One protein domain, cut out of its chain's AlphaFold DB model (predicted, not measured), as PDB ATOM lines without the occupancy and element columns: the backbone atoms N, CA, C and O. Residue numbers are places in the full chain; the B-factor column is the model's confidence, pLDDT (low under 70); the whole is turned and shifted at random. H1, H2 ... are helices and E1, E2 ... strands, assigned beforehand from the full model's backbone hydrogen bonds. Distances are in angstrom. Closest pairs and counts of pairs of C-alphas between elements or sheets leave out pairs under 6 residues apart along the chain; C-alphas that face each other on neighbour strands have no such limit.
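What this domain is: This is residues 144 to 287 and 317 to 324 of the 449 residues of the protein "FANCI_HD2 domain-containing protein" of Necator americanus (UniProt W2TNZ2). Four helices, H1, H2, H4 and H5, make an up-and-down bundle, each running against the one before; the longest helix, H6, packs on H4 and H5 and reaches past the bundle, where its residues 260 to 271 pack on the small hairpin E1 E2. Residues 213 to 219 stick out at the opposite end. The printed part has 152 residues, mostly helix, in the order H1 H2 H3 E1 E2 H4 H5 H6, with an antiparallel sheet E1 - E2. It is compact but elongated: radius of gyration of the C-alphas 17.0 A, spans 56 by 30 by 22 A.

How they stand to each other: Start at H1, residues 144 to 153, a helical hairpin with H2, residues 158 to 169; closest are C-alphas 151 and 158, 4.1 A. H3, residues 177 to 180, comes next. In the hairpin of E1, residues 181 to 184, and E2, residues 187 to 190, find N 182 and O 189, 2.9 A, within hydrogen-bond range. H4, residues 194 to 212, touches H1, C-alphas 148 and 200 closest at 5.0 A. H5, residues 219 to 241, forms a helical hairpin with H4 at a steep tilt of 39 degrees, C-alphas 205 and 225 closest at 6.4 A. H6, residues 260 to 286, touches H4 with residues 271 to 282 alone, C-alphas 195 and 275 closest at 4.5 A, and H3 with residues 264 to 268 alone, C-alphas 177 and 268 closest at 5.6 A. Every O i to N i+4 pair is within range in H1, H2, H4 and H6; in H5 18 of 19; H3 is too short.

Where its parts are: Find C-alpha 144 at (382.798, 280.512, 223.458), where H1 begins. H4 spans 26.5 A, H5 33.2 A and H6 39.0 A, ending at C-alpha 286, (362.955, 287.776, 217.308).

The domain as a whole: C-alphas 216 and 258 are farthest apart, 56.6 A. Residues 288 to 316 are cut out, C-alphas 287 and 317 being 37.9 A apart. The link H5 to H6 is long. Look for pLDDT under 70 at residues 211 to 222, 286 to 287 and 317 to 323.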
ATOM      1  N   TYR A 144     384.043 280.055 224.105       92.19
ATOM      2  CA  TYR A 144     382.798 280.512 223.458       92.19
ATOM      3  C   TYR A 144     382.784 280.159 221.981       92.19
ATOM      4  O   TYR A 144     381.845 279.537 221.487       92.19
ATOM      5  N   LEU A 145     383.894 280.460 221.318       87.31
ATOM      6  CA  LEU A 145     384.120 280.112 219.933       87.31
ATOM      7  C   LEU A 145     384.041 278.602 219.700       87.31
ATOM      8  O   LEU A 145     383.285 278.141 218.851       87.31
ATOM      9  N   GLY A 146     384.779 277.821 220.491       87.38
ATOM     10  CA  GLY A 146     384.803 276.367 220.369       87.38
ATOM     11  C   GLY A 146     383.439 275.714 220.605       87.38
ATOM     12  O   GLY A 146     383.095 274.763 219.905       87.38
ATOM     13  N   PHE A 147     382.642 276.236 221.542       89.12
ATOM     14  CA  PHE A 147     381.281 275.759 221.771       89.12
ATOM     15  C   PHE A 147     380.356 276.091 220.610       89.12
ATOM     16  O   PHE A 147     379.687 275.186 220.118       89.12
ATOM     17  N   ALA A 148     380.354 277.336 220.131       88.19
ATOM     18  CA  ALA A 148     379.554 277.721 218.973       88.19
ATOM     19  C   ALA A 148     379.913 276.877 217.735       88.19
ATOM     20  O   ALA A 148     379.034 276.362 217.046       88.19
ATOM     21  N   GLU A 149     381.203 276.646 217.484       84.00
ATOM     22  CA  GLU A 149     381.662 275.813 216.369       84.00
ATOM     23  C   GLU A 149     381.274 274.339 216.488       84.00
ATOM     24  O   GLU A 149     380.901 273.716 215.492       84.00
ATOM     25  N   GLU A 150     381.419 273.742 217.671       80.00
ATOM     26  CA  GLU A 150     381.155 272.314 217.827       80.00
ATOM     27  C   GLU A 150     379.658 272.025 217.953       80.00
ATOM     28  O   GLU A 150     379.191 271.049 217.366       80.00
ATOM     29  N   GLY A 151     378.891 272.897 218.614       77.94
ATOM     30  CA  GLY A 151     377.432 272.789 218.671       77.94
ATOM     31  C   GLY A 151     376.789 272.932 217.292       77.94
ATOM     32  O   GLY A 151     376.046 272.051 216.870       77.94
ATOM     33  N   THR A 152     377.177 273.937 216.500       78.62
ATOM     34  CA  THR A 152     376.660 274.096 215.118       78.62
ATOM     35  C   THR A 152     376.991 272.912 214.201       78.62
ATOM     36  O   THR A 152     376.276 272.618 213.246       78.62
ATOM     37  N   ARG A 153     378.065 272.167 214.485       76.12
ATOM     38  CA  ARG A 153     378.440 270.964 213.719       76.12
ATOM     39  C   ARG A 153     377.813 269.681 214.250       76.12
ATOM     40  O   ARG A 153     377.847 268.667 213.541       76.12
ATOM     41  N   ASN A 154     377.327 269.681 215.485       74.44
ATOM     42  CA  ASN A 154     376.824 268.496 216.152       74.44
ATOM     43  C   ASN A 154     375.634 268.817 217.066       74.44
ATOM     44  O   ASN A 154     375.790 269.041 218.264       74.44
ATOM     45  N   SER A 155     374.426 268.680 216.518       74.94
ATOM     46  CA  SER A 155     373.173 268.912 217.250       74.94
ATOM     47  C   SER A 155     372.973 268.045 218.497       74.94
ATOM     48  O   SER A 155     372.069 268.309 219.277       74.94
ATOM     49  N   SER A 156     373.781 266.999 218.730       72.19
ATOM     50  CA  SER A 156     373.706 266.237 219.985       72.19
ATOM     51  C   SER A 156     374.323 266.965 221.183       72.19
ATOM     52  O   SER A 156     374.082 266.555 222.314       72.19
ATOM     53  N   VAL A 157     375.187 267.961 220.949       76.19
ATOM     54  CA  VAL A 157     375.906 268.688 222.014       76.19
ATOM     55  C   VAL A 157     375.453 270.136 222.155       76.19
ATOM     56  O   VAL A 157     375.806 270.768 223.147       76.19
ATOM     57  N   THR A 158     374.677 270.649 221.198       82.81
ATOM     58  CA  THR A 158     374.229 272.047 221.118       82.81
ATOM     59  C   THR A 158     373.534 272.505 222.391       82.81
ATOM     60  O   THR A 158     374.084 273.365 223.077       82.81
ATOM     61  N   GLY A 159     372.420 271.875 222.779       82.38
ATOM     62  CA  GLY A 159     371.715 272.210 224.020       82.38
ATOM     63  C   GLY A 159     372.591 272.155 225.280       82.38
ATOM     64  O   GLY A 159     372.421 272.965 226.182       82.38
ATOM     65  N   GLN A 160     373.594 271.271 225.344       79.50
ATOM     66  CA  GLN A 160     374.497 271.198 226.504       79.50
ATOM     67  C   GLN A 160     375.548 272.302 226.508       79.50
ATOM     68  O   GLN A 160     375.861 272.856 227.559       79.50
ATOM     69  N   CYS A 161     376.103 272.622 225.339       86.31
ATOM     70  CA  CYS A 161     376.993 273.766 225.193       86.31
ATOM     71  C   CYS A 161     376.243 275.053 225.547       86.31
ATOM     72  O   CYS A 161     376.781 275.886 226.272       86.31
ATOM     73  N   LEU A 162     374.986 275.174 225.106       89.06
ATOM     74  CA  LEU A 162     374.124 276.303 225.432       89.06
ATOM     75  C   LEU A 162     373.866 276.384 226.940       89.06
ATOM     76  O   LEU A 162     374.084 277.440 227.517       89.06
ATOM     77  N   ASP A 163     373.514 275.279 227.600       87.38
ATOM     78  CA  ASP A 163     373.274 275.243 229.053       87.38
ATOM     79  C   ASP A 163     374.506 275.668 229.873       87.38
ATOM     80  O   ASP A 163     374.407 276.442 230.830       87.38
ATOM     81  N   LEU A 164     375.700 275.223 229.462       90.25
ATOM     82  CA  LEU A 164     376.961 275.647 230.078       90.25
ATOM     83  C   LEU A 164     377.198 277.152 229.927       90.25
ATOM     84  O   LEU A 164     377.659 277.788 230.877       90.25
ATOM     85  N   LEU A 165     376.895 277.711 228.754       93.38
ATOM     86  CA  LEU A 165     377.034 279.142 228.504       93.38
ATOM     87  C   LEU A 165     375.988 279.964 229.249       93.38
ATOM     88  O   LEU A 165     376.365 280.963 229.841       93.38
ATOM     89  N   VAL A 166     374.727 279.529 229.290       92.69
ATOM     90  CA  VAL A 166     373.653 280.185 230.057       92.69
ATOM     91  C   VAL A 166     374.007 280.215 231.542       92.69
ATOM     92  O   VAL A 166     373.949 281.266 232.178       92.69
ATOM     93  N   SER A 167     374.457 279.081 232.085       91.25
ATOM     94  CA  SER A 167     374.891 278.984 233.483       91.25
ATOM     95  C   SER A 167     376.072 279.909 233.793       91.25
ATOM     96  O   SER A 167     376.126 280.499 234.868       91.25
ATOM     97  N   HIS A 168     377.024 280.037 232.864       93.56
ATOM     98  CA  HIS A 168     378.153 280.964 232.995       93.56
ATOM     99  C   HIS A 168     377.706 282.427 232.876       93.56
ATOM    100  O   HIS A 168     378.080 283.255 233.701       93.56
ATOM    101  N   ALA A 169     376.861 282.735 231.895       94.00
ATOM    102  CA  ALA A 169     376.332 284.067 231.628       94.00
ATOM    103  C   ALA A 169     375.516 284.621 232.802       94.00
ATOM    104  O   ALA A 169     375.626 285.801 233.116       94.00
ATOM    105  N   ALA A 170     374.787 283.767 233.524       91.75
ATOM    106  CA  ALA A 170     374.083 284.150 234.749       91.75
ATOM    107  C   ALA A 170     375.016 284.643 235.877       91.75
ATOM    108  O   ALA A 170     374.548 285.237 236.844       91.75
ATOM    109  N   THR A 171     376.329 284.403 235.767       92.44
ATOM    110  CA  THR A 171     377.352 284.895 236.708       92.44
ATOM    111  C   THR A 171     378.102 286.129 236.204       92.44
ATOM    112  O   THR A 171     379.085 286.543 236.823       92.44
ATOM    113  N   ALA A 172     377.668 286.713 235.080       91.38
ATOM    114  CA  ALA A 172     378.261 287.926 234.538       91.38
ATOM    115  C   ALA A 172     378.214 289.072 235.569       91.38
ATOM    116  O   ALA A 172     377.200 289.239 236.250       91.38
ATOM    117  N   PRO A 173     379.293 289.866 235.694       90.94
ATOM    118  CA  PRO A 173     379.306 290.992 236.615       90.94
ATOM    119  C   PRO A 173     378.367 292.118 236.157       90.94
ATOM    120  O   PRO A 173     377.877 292.137 235.027       90.94
ATOM    121  N   ASP A 174     378.156 293.099 237.035       90.50
ATOM    122  CA  ASP A 174     377.412 294.312 236.694       90.50
ATOM    123  C   ASP A 174     378.098 295.095 235.569       90.50
ATOM    124  O   ASP A 174     379.321 295.057 235.421       90.50
ATOM    125  N   TRP A 175     377.310 295.824 234.778       92.06
ATOM    126  CA  TRP A 175     377.764 296.566 233.598       92.06
ATOM    127  C   TRP A 175     378.425 297.887 233.994       92.06
ATOM    128  O   TRP A 175     377.912 298.969 233.737       92.06
ATOM    129  N   LYS A 176     379.571 297.785 234.665       89.56
ATOM    130  CA  LYS A 176     380.390 298.921 235.089       89.56
ATOM    131  C   LYS A 176     381.851 298.644 234.785       89.56
ATOM    132  O   LYS A 176     382.310 297.509 234.910       89.56
ATOM    133  N   ALA A 177     382.605 299.684 234.436       87.06
ATOM    134  CA  ALA A 177     384.030 299.545 234.136       87.06
ATOM    135  C   ALA A 177     384.810 298.895 235.298       87.06
ATOM    136  O   ALA A 177     385.660 298.040 235.066       87.06
ATOM    137  N   GLU A 178     384.465 299.229 236.545       87.62
ATOM    138  CA  GLU A 178     385.116 298.723 237.766       87.62
ATOM    139  C   GLU A 178     384.988 297.203 237.957       87.62
ATOM    140  O   GLU A 178     385.869 296.568 238.534       87.62
ATOM    141  N   THR A 179     383.889 296.615 237.485       90.31
ATOM    142  CA  THR A 179     383.578 295.185 237.630       90.31
ATOM    143  C   THR A 179     383.898 294.395 236.362       90.31
ATOM    144  O   THR A 179     384.237 293.213 236.435       90.31
ATOM    145  N   MET A 180     383.815 295.042 235.198       91.75
ATOM    146  CA  MET A 180     384.047 294.438 233.883       91.75
ATOM    147  C   MET A 180     385.493 294.514 233.418       91.75
ATOM    148  O   MET A 180     385.867 293.790 232.495       91.75
ATOM    149  N   VAL A 181     386.319 295.363 234.026       91.50
ATOM    150  CA  VAL A 181     387.714 295.549 233.635       91.50
ATOM    151  C   VAL A 181     388.618 295.312 234.830       91.50
ATOM    152  O   VAL A 181     388.415 295.846 235.913       91.50
ATOM    153  N   THR A 182     389.664 294.522 234.617       89.88
ATOM    154  CA  THR A 182     390.733 294.345 235.592       89.88
ATOM    155  C   THR A 182     392.027 294.956 235.071       89.88
ATOM    156  O   THR A 182     392.345 294.866 233.880       89.88
ATOM    157  N   SER A 183     392.772 295.593 235.973       85.12
ATOM    158  CA  SER A 183     394.082 296.172 235.695       85.12
ATOM    159  C   SER A 183     395.134 295.442 236.518       85.12
ATOM    160  O   SER A 183     395.132 295.507 237.747       85.12
ATOM    161  N   ALA A 184     396.053 294.759 235.840       79.81
ATOM    162  CA  ALA A 184     397.198 294.095 236.449       79.81
ATOM    163  C   ALA A 184     398.487 294.785 235.980       79.81
ATOM    164  O   ALA A 184     398.993 294.538 234.882       79.81
ATOM    165  N   GLY A 185     399.021 295.685 236.812       76.00
ATOM    166  CA  GLY A 185     400.167 296.518 236.443       76.00
ATOM    167  C   GLY A 185     399.825 297.448 235.276       76.00
ATOM    168  O   GLY A 185     398.924 298.270 235.393       76.00
ATOM    169  N   ALA A 186     400.538 297.310 234.156       73.06
ATOM    170  CA  ALA A 186     400.317 298.095 232.936       73.06
ATOM    171  C   ALA A 186     399.327 297.449 231.943       73.06
ATOM    172  O   ALA A 186     399.109 297.993 230.861       73.06
ATOM    173  N   VAL A 187     398.774 296.274 232.267       78.81
ATOM    174  CA  VAL A 187     397.860 295.535 231.386       78.81
ATOM    175  C   VAL A 187     396.430 295.706 231.877       78.81
ATOM    176  O   VAL A 187     396.101 295.321 232.997       78.81
ATOM    177  N   VAL A 188     395.587 296.247 231.003       85.31
ATOM    178  CA  VAL A 188     394.145 296.391 231.204       85.31
ATOM    179  C   VAL A 188     393.434 295.351 230.343       85.31
ATOM    180  O   VAL A 188     393.722 295.231 229.151       85.31
ATOM    181  N   SER A 189     392.528 294.574 230.937       86.69
ATOM    182  CA  SER A 189     391.807 293.497 230.246       86.69
ATOM    183  C   SER A 189     390.386 293.328 230.769       86.69
ATOM    184  O   SER A 189     390.129 293.555 231.949       86.69
ATOM    185  N   LEU A 190     389.478 292.868 229.907       90.50
ATOM    186  CA  LEU A 190     388.110 292.543 230.304       90.50
ATOM    187  C   LEU A 190     388.065 291.330 231.229       90.50
ATOM    188  O   LEU A 190     388.680 290.300 230.955       90.50
ATOM    189  N   VAL A 191     387.254 291.413 232.271       91.69
ATOM    190  CA  VAL A 191     386.901 290.267 233.104       91.69
ATOM    191  C   VAL A 191     386.055 289.287 232.295       91.69
ATOM    192  O   VAL A 191     386.352 288.094 232.282       91.69
ATOM    193  N   GLU A 192     385.045 289.776 231.576       92.25
ATOM    194  CA  GLU A 192     384.078 288.956 230.845       92.25
ATOM    195  C   GLU A 192     383.839 289.536 229.440       92.25
ATOM    196  O   GLU A 192     383.355 290.661 229.328       92.25
ATOM    197  N   PRO A 193     384.187 288.824 228.350       92.12
ATOM    198  CA  PRO A 193     383.932 289.298 226.994       92.12
ATOM    199  C   PRO A 193     382.470 289.014 226.601       92.12
ATOM    200  O   PRO A 193     382.187 288.119 225.802       92.12
ATOM    201  N   LEU A 194     381.541 289.785 227.186       94.06
ATOM    202  CA  LEU A 194     380.089 289.635 226.996       94.06
ATOM    203  C   LEU A 194     379.642 289.549 225.528       94.06
ATOM    204  O   LEU A 194     378.832 288.673 225.228       94.06
ATOM    205  N   PRO A 195     380.160 290.369 224.593       92.62
ATOM    206  CA  PRO A 195     379.722 290.311 223.200       92.62
ATOM    207  C   PRO A 195     379.943 288.927 222.571       92.62
ATOM    208  O   PRO A 195     379.056 288.372 221.926       92.62
ATOM    209  N   GLN A 196     381.113 288.326 222.812       91.50
ATOM    210  CA  GLN A 196     381.460 286.998 222.301       91.50
ATOM    211  C   GLN A 196     380.653 285.888 222.989       91.50
ATOM    212  O   GLN A 196     380.327 284.886 222.352       91.50
ATOM    213  N   LEU A 197     380.317 286.063 224.270       94.19
ATOM    214  CA  LEU A 197     379.448 285.145 225.008       94.19
ATOM    215  C   LEU A 197     378.031 285.129 224.422       94.19
ATOM    216  O   LEU A 197     377.532 284.053 224.083       94.19
ATOM    217  N   VAL A 198     377.415 286.303 224.233       93.75
ATOM    218  CA  VAL A 198     376.074 286.410 223.632       93.75
ATOM    219  C   VAL A 198     376.082 285.852 222.212       93.75
ATOM    220  O   VAL A 198     375.211 285.057 221.872       93.75
ATOM    221  N   GLN A 199     377.088 286.188 221.398       90.50
ATOM    222  CA  GLN A 199     377.175 285.687 220.025       90.50
ATOM    223  C   GLN A 199     377.247 284.154 219.984       90.50
ATOM    224  O   GLN A 199     376.565 283.515 219.178       90.50
ATOM    225  N   ALA A 200     378.040 283.542 220.869       91.81
ATOM    226  CA  ALA A 200     378.131 282.089 220.959       91.81
ATOM    227  C   ALA A 200     376.803 281.455 221.402       91.81
ATOM    228  O   ALA A 200     376.374 280.465 220.806       91.81
ATOM    229  N   MET A 201     376.127 282.045 222.395       92.62
ATOM    230  CA  MET A 201     374.798 281.605 222.831       92.62
ATOM    231  C   MET A 201     373.773 281.701 221.699       92.62
ATOM    232  O   MET A 201     373.055 280.737 221.457       92.62
ATOM    233  N   GLN A 202     373.744 282.808 220.955       89.25
ATOM    234  CA  GLN A 202     372.845 282.988 219.814       89.25
ATOM    235  C   GLN A 202     373.117 281.983 218.694       89.25
ATOM    236  O   GLN A 202     372.175 281.437 218.124       89.25
ATOM    237  N   CYS A 203     374.385 281.711 218.368       87.75
ATOM    238  CA  CYS A 203     374.732 280.696 217.368       87.75
ATOM    239  C   CYS A 203     374.161 279.325 217.755       87.75
ATOM    240  O   CYS A 203     373.563 278.650 216.922       87.75
ATOM    241  N   LEU A 204     374.310 278.936 219.023       88.00
ATOM    242  CA  LEU A 204     373.790 277.669 219.538       88.00
ATOM    243  C   LEU A 204     372.262 277.650 219.619       88.00
ATOM    244  O   LEU A 204     371.657 276.642 219.271       88.00
ATOM    245  N   LEU A 205     371.644 278.756 220.036       88.31
ATOM    246  CA  LEU A 205     370.193 278.897 220.111       88.31
ATOM    247  C   LEU A 205     369.550 278.727 218.729       88.31
ATOM    248  O   LEU A 205     368.599 277.965 218.594       88.31
ATOM    249  N   ASN A 206     370.104 279.367 217.695       83.38
ATOM    250  CA  ASN A 206     369.597 279.249 216.324       83.38
ATOM    251  C   ASN A 206     369.664 277.805 215.807       83.38
ATOM    252  O   ASN A 206     368.735 277.336 215.152       83.38
ATOM    253  N   GLU A 207     370.744 277.088 216.117       82.12
ATOM    254  CA  GLU A 207     370.899 275.681 215.736       82.12
ATOM    255  C   GLU A 207     369.962 274.757 216.512       82.12
ATOM    256  O   GLU A 207     369.423 273.811 215.939       82.12
ATOM    257  N   GLU A 208     369.738 275.025 217.799       75.69
ATOM    258  CA  GLU A 208     368.800 274.247 218.607       75.69
ATOM    259  C   GLU A 208     367.360 274.449 218.110       75.69
ATOM    260  O   GLU A 208     366.657 273.463 217.903       75.69
ATOM    261  N   ILE A 209     366.957 275.691 217.807       75.12
ATOM    262  CA  ILE A 209     365.646 276.010 217.212       75.12
ATOM    263  C   ILE A 209     365.485 275.319 215.849       75.12
ATOM    264  O   ILE A 209     364.455 274.701 215.574       75.12
ATOM    265  N   ALA A 210     366.508 275.376 214.990       70.38
ATOM    266  CA  ALA A 210     366.481 274.699 213.694       70.38
ATOM    267  C   ALA A 210     366.383 273.168 213.837       70.38
ATOM    268  O   ALA A 210     365.711 272.508 213.039       70.38
ATOM    269  N   ALA A 211     367.026 272.594 214.857       64.50
ATOM    270  CA  ALA A 211     366.940 271.172 215.165       64.50
ATOM    271  C   ALA A 211     365.562 270.772 215.728       64.50
ATOM    272  O   ALA A 211     365.091 269.671 215.417       64.50
ATOM    273  N   ASP A 212     364.904 271.651 216.487       58.78
ATOM    274  CA  ASP A 212     363.589 271.417 217.100       58.78
ATOM    275  C   ASP A 212     362.481 271.217 216.058       58.78
ATOM    276  O   ASP A 212     361.670 270.297 216.153       58.78
ATOM    277  N   ILE A 213     362.545 271.961 214.946       55.06
ATOM    278  CA  ILE A 213     361.641 271.802 213.788       55.06
ATOM    279  C   ILE A 213     361.685 270.363 213.217       55.06
ATOM    280  O   ILE A 213     360.765 269.933 212.518       55.06
ATOM    281  N   THR A 214     362.725 269.580 213.530       48.88
ATOM    282  CA  THR A 214     362.932 268.215 213.014       48.88
ATOM    283  C   THR A 214     362.852 267.086 214.053       48.88
ATOM    284  O   THR A 214     362.949 265.918 213.656       48.88
ATOM    285  N   ARG A 215     362.672 267.351 215.359       45.22
ATOM    286  CA  ARG A 215     362.679 266.306 216.408       45.22
ATOM    287  C   ARG A 215     361.561 266.487 217.440       45.22
ATOM    288  O   ARG A 215     361.262 267.586 217.857       45.22
ATOM    289  N   VAL A 216     360.994 265.371 217.910       44.41
ATOM    290  CA  VAL A 216     360.163 265.356 219.126       44.41
ATOM    291  C   VAL A 216     361.103 265.473 220.331       44.41
ATOM    292  O   VAL A 216     361.916 264.580 220.578       44.41
ATOM    293  N   GLU A 217     361.013 266.617 220.997       47.34
ATOM    294  CA  GLU A 217     361.856 267.161 222.066       47.34
ATOM    295  C   GLU A 217     362.243 266.193 223.201       47.34
ATOM    296  O   GLU A 217     361.464 265.367 223.681       47.34
ATOM    297  N   THR A 218     363.441 266.408 223.752       49.69
ATOM    298  CA  THR A 218     363.721 266.121 225.166       49.69
ATOM    299  C   THR A 218     363.498 267.401 225.973       49.69
ATOM    300  O   THR A 218     364.128 268.407 225.663       49.69
ATOM    301  N   ALA A 219     362.691 267.359 227.039       50.78
ATOM    302  CA  ALA A 219     362.301 268.510 227.880       50.78
ATOM    303  C   ALA A 219     363.455 269.396 228.418       50.78
ATOM    304  O   ALA A 219     363.220 270.513 228.869       50.78
ATOM    305  N   ILE A 220     364.699 268.908 228.382       54.03
ATOM    306  CA  ILE A 220     365.901 269.667 228.756       54.03
ATOM    307  C   ILE A 220     366.215 270.753 227.711       54.03
ATOM    308  O   ILE A 220     366.544 271.868 228.096       54.03
ATOM    309  N   GLY A 221     366.067 270.459 226.412       60.16
ATOM    310  CA  GLY A 221     366.377 271.401 225.326       60.16
ATOM    311  C   GLY A 221     365.482 272.639 225.367       60.16
ATOM    312  O   GLY A 221     365.984 273.758 225.400       60.16
ATOM    313  N   VAL A 222     364.170 272.435 225.512       66.50
ATOM    314  CA  VAL A 222     363.170 273.516 225.598       66.50
ATOM    315  C   VAL A 222     363.428 274.442 226.789       66.50
ATOM    316  O   VAL A 222     363.348 275.662 226.664       66.50
ATOM    317  N   ASN A 223     363.772 273.880 227.953       78.75
ATOM    318  CA  ASN A 223     364.046 274.689 229.139       78.75
ATOM    319  C   ASN A 223     365.324 275.524 228.972       78.75
ATOM    320  O   ASN A 223     365.340 276.694 229.338       78.75
ATOM    321  N   VAL A 224     366.376 274.947 228.385       82.62
ATOM    322  CA  VAL A 224     367.641 275.657 228.150       82.62
ATOM    323  C   VAL A 224     367.478 276.761 227.103       82.62
ATOM    324  O   VAL A 224     367.995 277.857 227.310       82.62
ATOM    325  N   GLN A 225     366.734 276.511 226.019       85.25
ATOM    326  CA  GLN A 225     366.402 277.540 225.027       85.25
ATOM    327  C   GLN A 225     365.677 278.714 225.686       85.25
ATOM    328  O   GLN A 225     366.093 279.859 225.528       85.25
ATOM    329  N   LYS A 226     364.635 278.427 226.476       87.12
ATOM    330  CA  LYS A 226     363.884 279.458 227.190       87.12
ATOM    331  C   LYS A 226     364.778 280.248 228.146       87.12
ATOM    332  O   LYS A 226     364.770 281.469 228.096       87.12
ATOM    333  N   CYS A 227     365.591 279.577 228.964       89.62
ATOM    334  CA  CYS A 227     366.523 280.263 229.860       89.62
ATOM    335  C   CYS A 227     367.530 281.142 229.103       89.62
ATOM    336  O   CYS A 227     367.892 282.205 229.601       89.62
ATOM    337  N   ALA A 228     367.987 280.719 227.920       90.94
ATOM    338  CA  ALA A 228     368.868 281.526 227.083       90.94
ATOM    339  C   ALA A 228     368.161 282.777 226.547       90.94
ATOM    340  O   ALA A 228     368.734 283.862 226.626       90.94
ATOM    341  N   VAL A 229     366.935 282.629 226.037       91.56
ATOM    342  CA  VAL A 229     366.113 283.744 225.541       91.56
ATOM    343  C   VAL A 229     365.806 284.724 226.668       91.56
ATOM    344  O   VAL A 229     366.203 285.878 226.562       91.56
ATOM    345  N   ASP A 230     365.242 284.250 227.783       92.75
ATOM    346  CA  ASP A 230     364.889 285.082 228.941       92.75
ATOM    347  C   ASP A 230     366.115 285.867 229.463       92.75
ATOM    348  O   ASP A 230     366.015 287.041 229.826       92.75
ATOM    349  N   LEU A 231     367.299 285.236 229.480       94.31
ATOM    350  CA  LEU A 231     368.534 285.893 229.908       94.31
ATOM    351  C   LEU A 231     368.979 286.983 228.923       94.31
ATOM    352  O   LEU A 231     369.297 288.089 229.360       94.31
ATOM    353  N   ILE A 232     368.999 286.698 227.617       94.12
ATOM    354  CA  ILE A 232     369.384 287.699 226.610       94.12
ATOM    355  C   ILE A 232     368.362 288.843 226.587       94.12
ATOM    356  O   ILE A 232     368.768 290.000 226.543       94.12
ATOM    357  N   ASP A 233     367.066 288.553 226.706       93.00
ATOM    358  CA  ASP A 233     366.006 289.565 226.751       93.00
ATOM    359  C   ASP A 233     366.161 290.488 227.957       93.00
ATOM    360  O   ASP A 233     366.077 291.706 227.802       93.00
ATOM    361  N   SER A 234     366.509 289.944 229.131       94.50
ATOM    362  CA  SER A 234     366.822 290.764 230.309       94.50
ATOM    363  C   SER A 234     368.005 291.711 230.066       94.50
ATOM    364  O   SER A 234     368.018 292.841 230.556       94.50
ATOM    365  N   TRP A 235     368.996 291.287 229.271       94.69
ATOM    366  CA  TRP A 235     370.115 292.139 228.873       94.69
ATOM    367  C   TRP A 235     369.690 293.180 227.844       94.69
ATOM    368  O   TRP A 235     370.167 294.309 227.915       94.69
ATOM    369  N   VAL A 236     368.766 292.866 226.934       93.12
ATOM    370  CA  VAL A 236     368.204 293.885 226.040       93.12
ATOM    371  C   VAL A 236     367.413 294.929 226.825       93.12
ATOM    372  O   VAL A 236     367.598 296.120 226.600       93.12
ATOM    373  N   GLU A 237     366.559 294.512 227.762       91.75
ATOM    374  CA  GLU A 237     365.808 295.438 228.618       91.75
ATOM    375  C   GLU A 237     366.748 296.356 229.399       91.75
ATOM    376  O   GLU A 237     366.574 297.576 229.373       91.75
ATOM    377  N   LYS A 238     367.798 295.785 230.001       91.50
ATOM    378  CA  LYS A 238     368.842 296.543 230.694       91.50
ATOM    379  C   LYS A 238     369.539 297.545 229.768       91.50
ATOM    380  O   LYS A 238     369.669 298.716 230.118       91.50
ATOM    381  N   ALA A 239     369.929 297.101 228.574       90.44
ATOM    382  CA  ALA A 239     370.576 297.924 227.553       90.44
ATOM    383  C   ALA A 239     369.693 299.085 227.071       90.44
ATOM    384  O   ALA A 239     370.220 300.144 226.737       90.44
ATOM    385  N   CYS A 240     368.372 298.897 227.047       87.12
ATOM    386  CA  CYS A 240     367.408 299.945 226.720       87.12
ATOM    387  C   CYS A 240     367.121 300.898 227.890       87.12
ATOM    388  O   CYS A 240     366.685 302.024 227.648       87.12
ATOM    389  N   SER A 241     367.294 300.451 229.140       88.31
ATOM    390  CA  SER A 241     366.973 301.247 230.329       88.31
ATOM    391  C   SER A 241     368.131 302.089 230.857       88.31
ATOM    392  O   SER A 241     367.879 303.154 231.411       88.31
ATOM    393  N   GLU A 242     369.367 301.607 230.724       88.06
ATOM    394  CA  GLU A 242     370.556 302.280 231.256       88.06
ATOM    395  C   GLU A 242     371.098 303.296 230.248       88.06
ATOM    396  O   GLU A 242     371.291 302.988 229.067       88.06
ATOM    397  N   ASP A 243     371.369 304.510 230.719       85.56
ATOM    398  CA  ASP A 243     372.026 305.529 229.916       85.56
ATOM    399  C   ASP A 243     373.556 305.530 230.114       85.56
ATOM    400  O   ASP A 243     374.155 304.752 230.857       85.56
ATOM    401  N   VAL A 244     374.236 306.430 229.407       84.62
ATOM    402  CA  VAL A 244     375.700 306.538 229.475       84.62
ATOM    403  C   VAL A 244     376.214 306.997 230.851       84.62
ATOM    404  O   VAL A 244     377.362 306.696 231.191       84.62
ATOM    405  N   HIS A 245     375.391 307.688 231.643       85.88
ATOM    406  CA  HIS A 245     375.727 308.064 233.017       85.88
ATOM    407  C   HIS A 245     375.589 306.862 233.956       85.88
ATOM    408  O   HIS A 245     376.475 306.646 234.782       85.88
ATOM    409  N   ASP A 246     374.549 306.039 233.786       87.19
ATOM    410  CA  ASP A 246     374.353 304.805 234.561       87.19
ATOM    411  C   ASP A 246     375.529 303.827 234.382       87.19
ATOM    412  O   ASP A 246     375.989 303.194 235.340       87.19
ATOM    413  N   LEU A 247     376.072 303.768 233.160       86.38
ATOM    414  CA  LEU A 247     377.247 302.969 232.796       86.38
ATOM    415  C   LEU A 247     378.588 303.581 233.254       86.38
ATOM    416  O   LEU A 247     379.625 302.916 233.177       86.38
ATOM    417  N   GLY A 248     378.603 304.840 233.706       83.62
ATOM    418  CA  GLY A 248     379.817 305.546 234.135       83.62
ATOM    419  C   GLY A 248     380.788 305.902 232.998       83.62
ATOM    420  O   GLY A 248     381.988 306.064 233.230       83.62
ATOM    421  N   VAL A 249     380.294 306.014 231.761       85.38
ATOM    422  CA  VAL A 249     381.086 306.341 230.554       85.38
ATOM    423  C   VAL A 249     380.682 307.684 229.953       85.38
ATOM    424  O   VAL A 249     380.590 307.849 228.737       85.38
ATOM    425  N   ASP A 250     380.424 308.664 230.814       85.62
ATOM    426  CA  ASP A 250     380.014 310.001 230.408       85.62
ATOM    427  C   ASP A 250     381.206 310.929 230.076       85.62
ATOM    428  O   ASP A 250     382.376 310.537 230.021       85.62
ATOM    429  N   LYS A 251     380.899 312.193 229.764       84.31
ATOM    430  CA  LYS A 251     381.900 313.193 229.350       84.31
ATOM    431  C   LYS A 251     382.876 313.587 230.466       84.31
ATOM    432  O   LYS A 251     383.901 314.193 230.165       84.31
ATOM    433  N   LEU A 252     382.540 313.305 231.719       85.44
ATOM    434  CA  LEU A 252     383.351 313.546 232.910       85.44
ATOM    435  C   LEU A 252     384.301 312.378 233.200       85.44
ATOM    436  O   LEU A 252     385.221 312.539 234.003       85.44
ATOM    437  N   SER A 253     384.107 311.226 232.554       87.31
ATOM    438  CA  SER A 253     384.994 310.074 232.691       87.31
ATOM    439  C   SER A 253     386.383 310.358 232.109       87.31
ATOM    440  O   SER A 253     386.563 311.153 231.186       87.31
ATOM    441  N   GLU A 254     387.395 309.684 232.649       88.75
ATOM    442  CA  GLU A 254     388.755 309.727 232.112       88.75
ATOM    443  C   GLU A 254     388.820 308.914 230.810       88.75
ATOM    444  O   GLU A 254     388.399 307.758 230.785       88.75
ATOM    445  N   TRP A 255     389.371 309.495 229.741       88.88
ATOM    446  CA  TRP A 255     389.452 308.867 228.412       88.88
ATOM    447  C   TRP A 255     390.878 308.768 227.876       88.88
ATOM    448  O   TRP A 255     391.091 308.276 226.767       88.88
ATOM    449  N   ASN A 256     391.876 309.234 228.632       88.06
ATOM    450  CA  ASN A 256     393.255 309.172 228.185       88.06
ATOM    451  C   ASN A 256     393.759 307.713 228.177       88.06
ATOM    452  O   ASN A 256     393.919 307.121 229.247       88.06
ATOM    453  N   PRO A 257     394.103 307.131 227.010       85.69
ATOM    454  CA  PRO A 257     394.583 305.751 226.928       85.69
ATOM    455  C   PRO A 257     395.915 305.526 227.655       85.69
ATOM    456  O   PRO A 257     396.304 304.381 227.877       85.69
ATOM    457  N   THR A 258     396.654 306.584 228.006       86.44
ATOM    458  CA  THR A 258     397.912 306.444 228.750       86.44
ATOM    459  C   THR A 258     397.695 306.235 230.245       86.44
ATOM    460  O   THR A 258     398.632 305.833 230.931       86.44
ATOM    461  N   THR A 259     396.500 306.515 230.773       87.94
ATOM    462  CA  THR A 259     396.170 306.261 232.178       87.94
ATOM    463  C   THR A 259     395.460 304.908 232.305       87.94
ATOM    464  O   THR A 259     394.683 304.544 231.421       87.94
ATOM    465  N   PRO A 260     395.674 304.139 233.391       86.12
ATOM    466  CA  PRO A 260     394.957 302.878 233.595       86.12
ATOM    467  C   PRO A 260     393.433 303.051 233.617       86.12
ATOM    468  O   PRO A 260     392.718 302.217 233.070       86.12
ATOM    469  N   ALA A 261     392.943 304.154 234.195       87.81
ATOM    470  CA  ALA A 261     391.519 304.482 234.240       87.81
ATOM    471  C   ALA A 261     390.950 304.783 232.844       87.81
ATOM    472  O   ALA A 261     389.934 304.207 232.463       87.81
ATOM    473  N   GLY A 262     391.631 305.611 232.043       89.62
ATOM    474  CA  GLY A 262     391.186 305.908 230.682       89.62
ATOM    475  C   GLY A 262     391.281 304.703 229.750       89.62
ATOM    476  O   GLY A 262     390.364 304.447 228.973       89.62
ATOM    477  N   ALA A 263     392.328 303.886 229.885       88.81
ATOM    478  CA  ALA A 263     392.430 302.607 229.189       88.81
ATOM    479  C   ALA A 263     391.286 301.646 229.564       88.81
ATOM    480  O   ALA A 263     390.732 300.991 228.680       88.81
ATOM    481  N   ALA A 264     390.906 301.574 230.844       90.12
ATOM    482  CA  ALA A 264     389.794 300.741 231.301       90.12
ATOM    483  C   ALA A 264     388.450 301.211 230.739       90.12
ATOM    484  O   ALA A 264     387.707 300.397 230.192       90.12
ATOM    485  N   ASN A 265     388.182 302.518 230.778       91.50
ATOM    486  CA  ASN A 265     386.963 303.097 230.214       91.50
ATOM    487  C   ASN A 265     386.861 302.864 228.704       91.50
ATOM    488  O   ASN A 265     385.795 302.509 228.213       91.50
ATOM    489  N   LEU A 266     387.972 302.977 227.967       90.44
ATOM    490  CA  LEU A 266     388.004 302.677 226.533       90.44
ATOM    491  C   LEU A 266     387.707 301.201 226.238       90.44
ATOM    492  O   LEU A 266     386.933 300.897 225.331       90.44
ATOM    493  N   VAL A 267     388.310 300.281 226.996       90.19
ATOM    494  CA  VAL A 267     388.080 298.836 226.842       90.19
ATOM    495  C   VAL A 267     386.630 298.473 227.179       90.19
ATOM    496  O   VAL A 267     385.999 297.728 226.429       90.19
ATOM    497  N   PHE A 268     386.080 299.036 228.256       92.81
ATOM    498  CA  PHE A 268     384.684 298.844 228.648       92.81
ATOM    499  C   PHE A 268     383.712 299.428 227.615       92.81
ATOM    500  O   PHE A 268     382.810 298.724 227.171       92.81
ATOM    501  N   ALA A 269     383.928 300.663 227.156       91.25
ATOM    502  CA  ALA A 269     383.093 301.292 226.136       91.25
ATOM    503  C   ALA A 269     383.100 300.493 224.825       91.25
ATOM    504  O   ALA A 269     382.043 300.244 224.250       91.25
ATOM    505  N   LYS A 270     384.274 300.014 224.385       89.88
ATOM    506  CA  LYS A 270     384.373 299.144 223.204       89.88
ATOM    507  C   LYS A 270     383.596 297.835 223.392       89.88
ATOM    508  O   LYS A 270     382.901 297.404 222.476       89.88
ATOM    509  N   MET A 271     383.688 297.211 224.567       92.25
ATOM    510  CA  MET A 271     382.896 296.020 224.883       92.25
ATOM    511  C   MET A 271     381.394 296.317 224.825       92.25
ATOM    512  O   MET A 271     380.664 295.533 224.228       92.25
ATOM    513  N   MET A 272     380.942 297.431 225.407       92.62
ATOM    514  CA  MET A 272     379.528 297.814 225.402       92.62
ATOM    515  C   MET A 272     379.003 298.040 223.984       92.62
ATOM    516  O   MET A 272     377.934 297.538 223.662       92.62
ATOM    517  N   LEU A 273     379.763 298.699 223.104       89.19
ATOM    518  CA  LEU A 273     379.364 298.868 221.699       89.19
ATOM    519  C   LEU A 273     379.187 297.531 220.984       89.19
ATOM    520  O   LEU A 273     378.142 297.280 220.394       89.19
ATOM    521  N   ASN A 274     380.160 296.636 221.140       90.81
ATOM    522  CA  ASN A 274     380.062 295.295 220.577       90.81
ATOM    523  C   ASN A 274     378.913 294.488 221.214       90.81
ATOM    524  O   ASN A 274     378.354 293.607 220.569       90.81
ATOM    525  N   LEU A 275     378.554 294.757 222.474       92.56
ATOM    526  CA  LEU A 275     377.413 294.122 223.133       92.56
ATOM    527  C   LEU A 275     376.101 294.613 222.515       92.56
ATOM    528  O   LEU A 275     375.266 293.783 222.166       92.56
ATOM    529  N   TYR A 276     375.945 295.926 222.320       90.38
ATOM    530  CA  TYR A 276     374.785 296.497 221.633       90.38
ATOM    531  C   TYR A 276     374.617 295.908 220.230       90.38
ATOM    532  O   TYR A 276     373.510 295.500 219.891       90.38
ATOM    533  N   ASP A 277     375.698 295.771 219.457       88.50
ATOM    534  CA  ASP A 277     375.642 295.181 218.113       88.50
ATOM    535  C   ASP A 277     375.028 293.766 218.133       88.50
ATOM    536  O   ASP A 277     374.138 293.441 217.344       88.50
ATOM    537  N   VAL A 278     375.449 292.928 219.082       90.50
ATOM    538  CA  VAL A 278     374.954 291.547 219.207       90.50
ATOM    539  C   VAL A 278     373.528 291.494 219.770       90.50
ATOM    540  O   VAL A 278     372.742 290.618 219.397       90.50
ATOM    541  N   LEU A 279     373.152 292.425 220.648       90.75
ATOM    542  CA  LEU A 279     371.782 292.536 221.163       90.75
ATOM    543  C   LEU A 279     370.800 293.033 220.084       90.75
ATOM    544  O   LEU A 279     369.666 292.554 220.026       90.75
ATOM    545  N   ILE A 280     371.238 293.920 219.183       85.94
ATOM    546  CA  ILE A 280     370.473 294.312 217.986       85.94
ATOM    547  C   ILE A 280     370.232 293.089 217.094       85.94
ATOM    548  O   ILE A 280     369.115 292.886 216.602       85.94
ATOM    549  N   GLU A 281     371.246 292.236 216.920       85.75
ATOM    550  CA  GLU A 281     371.100 290.988 216.168       85.75
ATOM    551  C   GLU A 281     370.074 290.033 216.794       85.75
ATOM    552  O   GLU A 281     369.264 289.458 216.060       85.75
ATOM    553  N   HIS A 282     370.050 289.910 218.127       86.75
ATOM    554  CA  HIS A 282     369.033 289.126 218.845       86.75
ATOM    555  C   HIS A 282     367.617 289.595 218.505       86.75
ATOM    556  O   HIS A 282     366.794 288.820 218.014       86.75
ATOM    557  N   ARG A 283     367.356 290.892 218.703       81.62
ATOM    558  CA  ARG A 283     366.032 291.497 218.493       81.62
ATOM    559  C   ARG A 283     365.566 291.404 217.049       81.62
ATOM    560  O   ARG A 283     364.387 291.173 216.796       81.62
ATOM    561  N   SER A 284     366.486 291.546 216.099       74.25
ATOM    562  CA  SER A 284     366.162 291.448 214.673       74.25
ATOM    563  C   SER A 284     365.661 290.049 214.295       74.25
ATOM    564  O   SER A 284     364.734 289.916 213.498       74.25
ATOM    565  N   LYS A 285     366.226 289.001 214.910       71.62
ATOM    566  CA  LYS A 285     365.790 287.611 214.705       71.62
ATOM    567  C   LYS A 285     364.459 287.312 215.397       71.62
ATOM    568  O   LYS A 285     363.629 286.604 214.831       71.62
ATOM    569  N   GLU A 286     364.224 287.891 216.573       61.31
ATOM    570  CA  GLU A 286     362.955 287.776 217.308       61.31
ATOM    571  C   GLU A 286     361.788 288.470 216.573       61.31
ATOM    572  O   GLU A 286     360.679 287.938 216.505       61.31
ATOM    573  N   GLY A 287     362.049 289.614 215.928       47.62
ATOM    574  CA  GLY A 287     361.070 290.380 215.142       47.62
ATOM    575  C   GLY A 287     360.505 289.651 213.914       47.62
ATOM    576  O   GLY A 287     359.480 290.066 213.376       47.62
ATOM    577  N   LEU A 317     398.082 298.429 225.610       37.44
ATOM    578  CA  LEU A 317     396.645 298.388 225.392       37.44
ATOM    579  C   LEU A 317     396.388 297.323 224.323       37.44
ATOM    580  O   LEU A 317     396.574 297.551 223.125       37.44
ATOM    581  N   ASN A 318     396.009 296.119 224.753       38.56
ATOM    582  CA  ASN A 318     395.608 295.050 223.848       38.56
ATOM    583  C   ASN A 318     394.188 295.333 223.325       38.56
ATOM    584  O   ASN A 318     393.234 294.647 223.669       38.56
ATOM    585  N   VAL A 319     394.050 296.378 222.502       37.09
ATOM    586  CA  VAL A 319     392.791 296.790 221.841       37.09
ATOM    587  C   VAL A 319     392.423 295.842 220.690       37.09
ATOM    588  O   VAL A 319     391.345 295.946 220.106       37.09
ATOM    589  N   LYS A 320     393.285 294.864 220.373       37.88
ATOM    590  CA  LYS A 320     393.038 293.824 219.363       37.88
ATOM    591  C   LYS A 320     392.127 292.716 219.898       37.88
ATOM    592  O   LYS A 320     392.422 291.532 219.753       37.88
ATOM    593  N   GLN A 321     391.021 293.087 220.529       50.91
ATOM    594  CA  GLN A 321     389.898 292.172 220.644       50.91
ATOM    595  C   GLN A 321     389.193 292.165 219.289       50.91
ATOM    596  O   GLN A 321     388.905 293.236 218.755       50.91
ATOM    597  N   ALA A 322     389.003 290.974 218.717       53.91
ATOM    598  CA  ALA A 322     388.272 290.820 217.468       53.91
ATOM    599  C   ALA A 322     386.852 291.356 217.669       53.91
ATOM    600  O   ALA A 322     386.169 290.950 218.619       53.91
ATOM    601  N   ASP A 323     386.459 292.297 216.816       64.88
ATOM    602  CA  ASP A 323     385.107 292.838 216.818       64.88
ATOM    603  C   ASP A 323     384.119 291.711 216.525       64.88
ATOM    604  O   ASP A 323     384.441 290.728 215.841       64.88
ATOM    605  N   VAL A 324     382.941 291.796 217.139       75.75
ATOM    606  CA  VAL A 324     381.934 290.764 216.939       75.75
ATOM    607  C   VAL A 324     381.355 290.902 215.540       75.75
ATOM    608  O   VAL A 324     381.082 291.996 215.061       75.75
TER     609      VAL A 324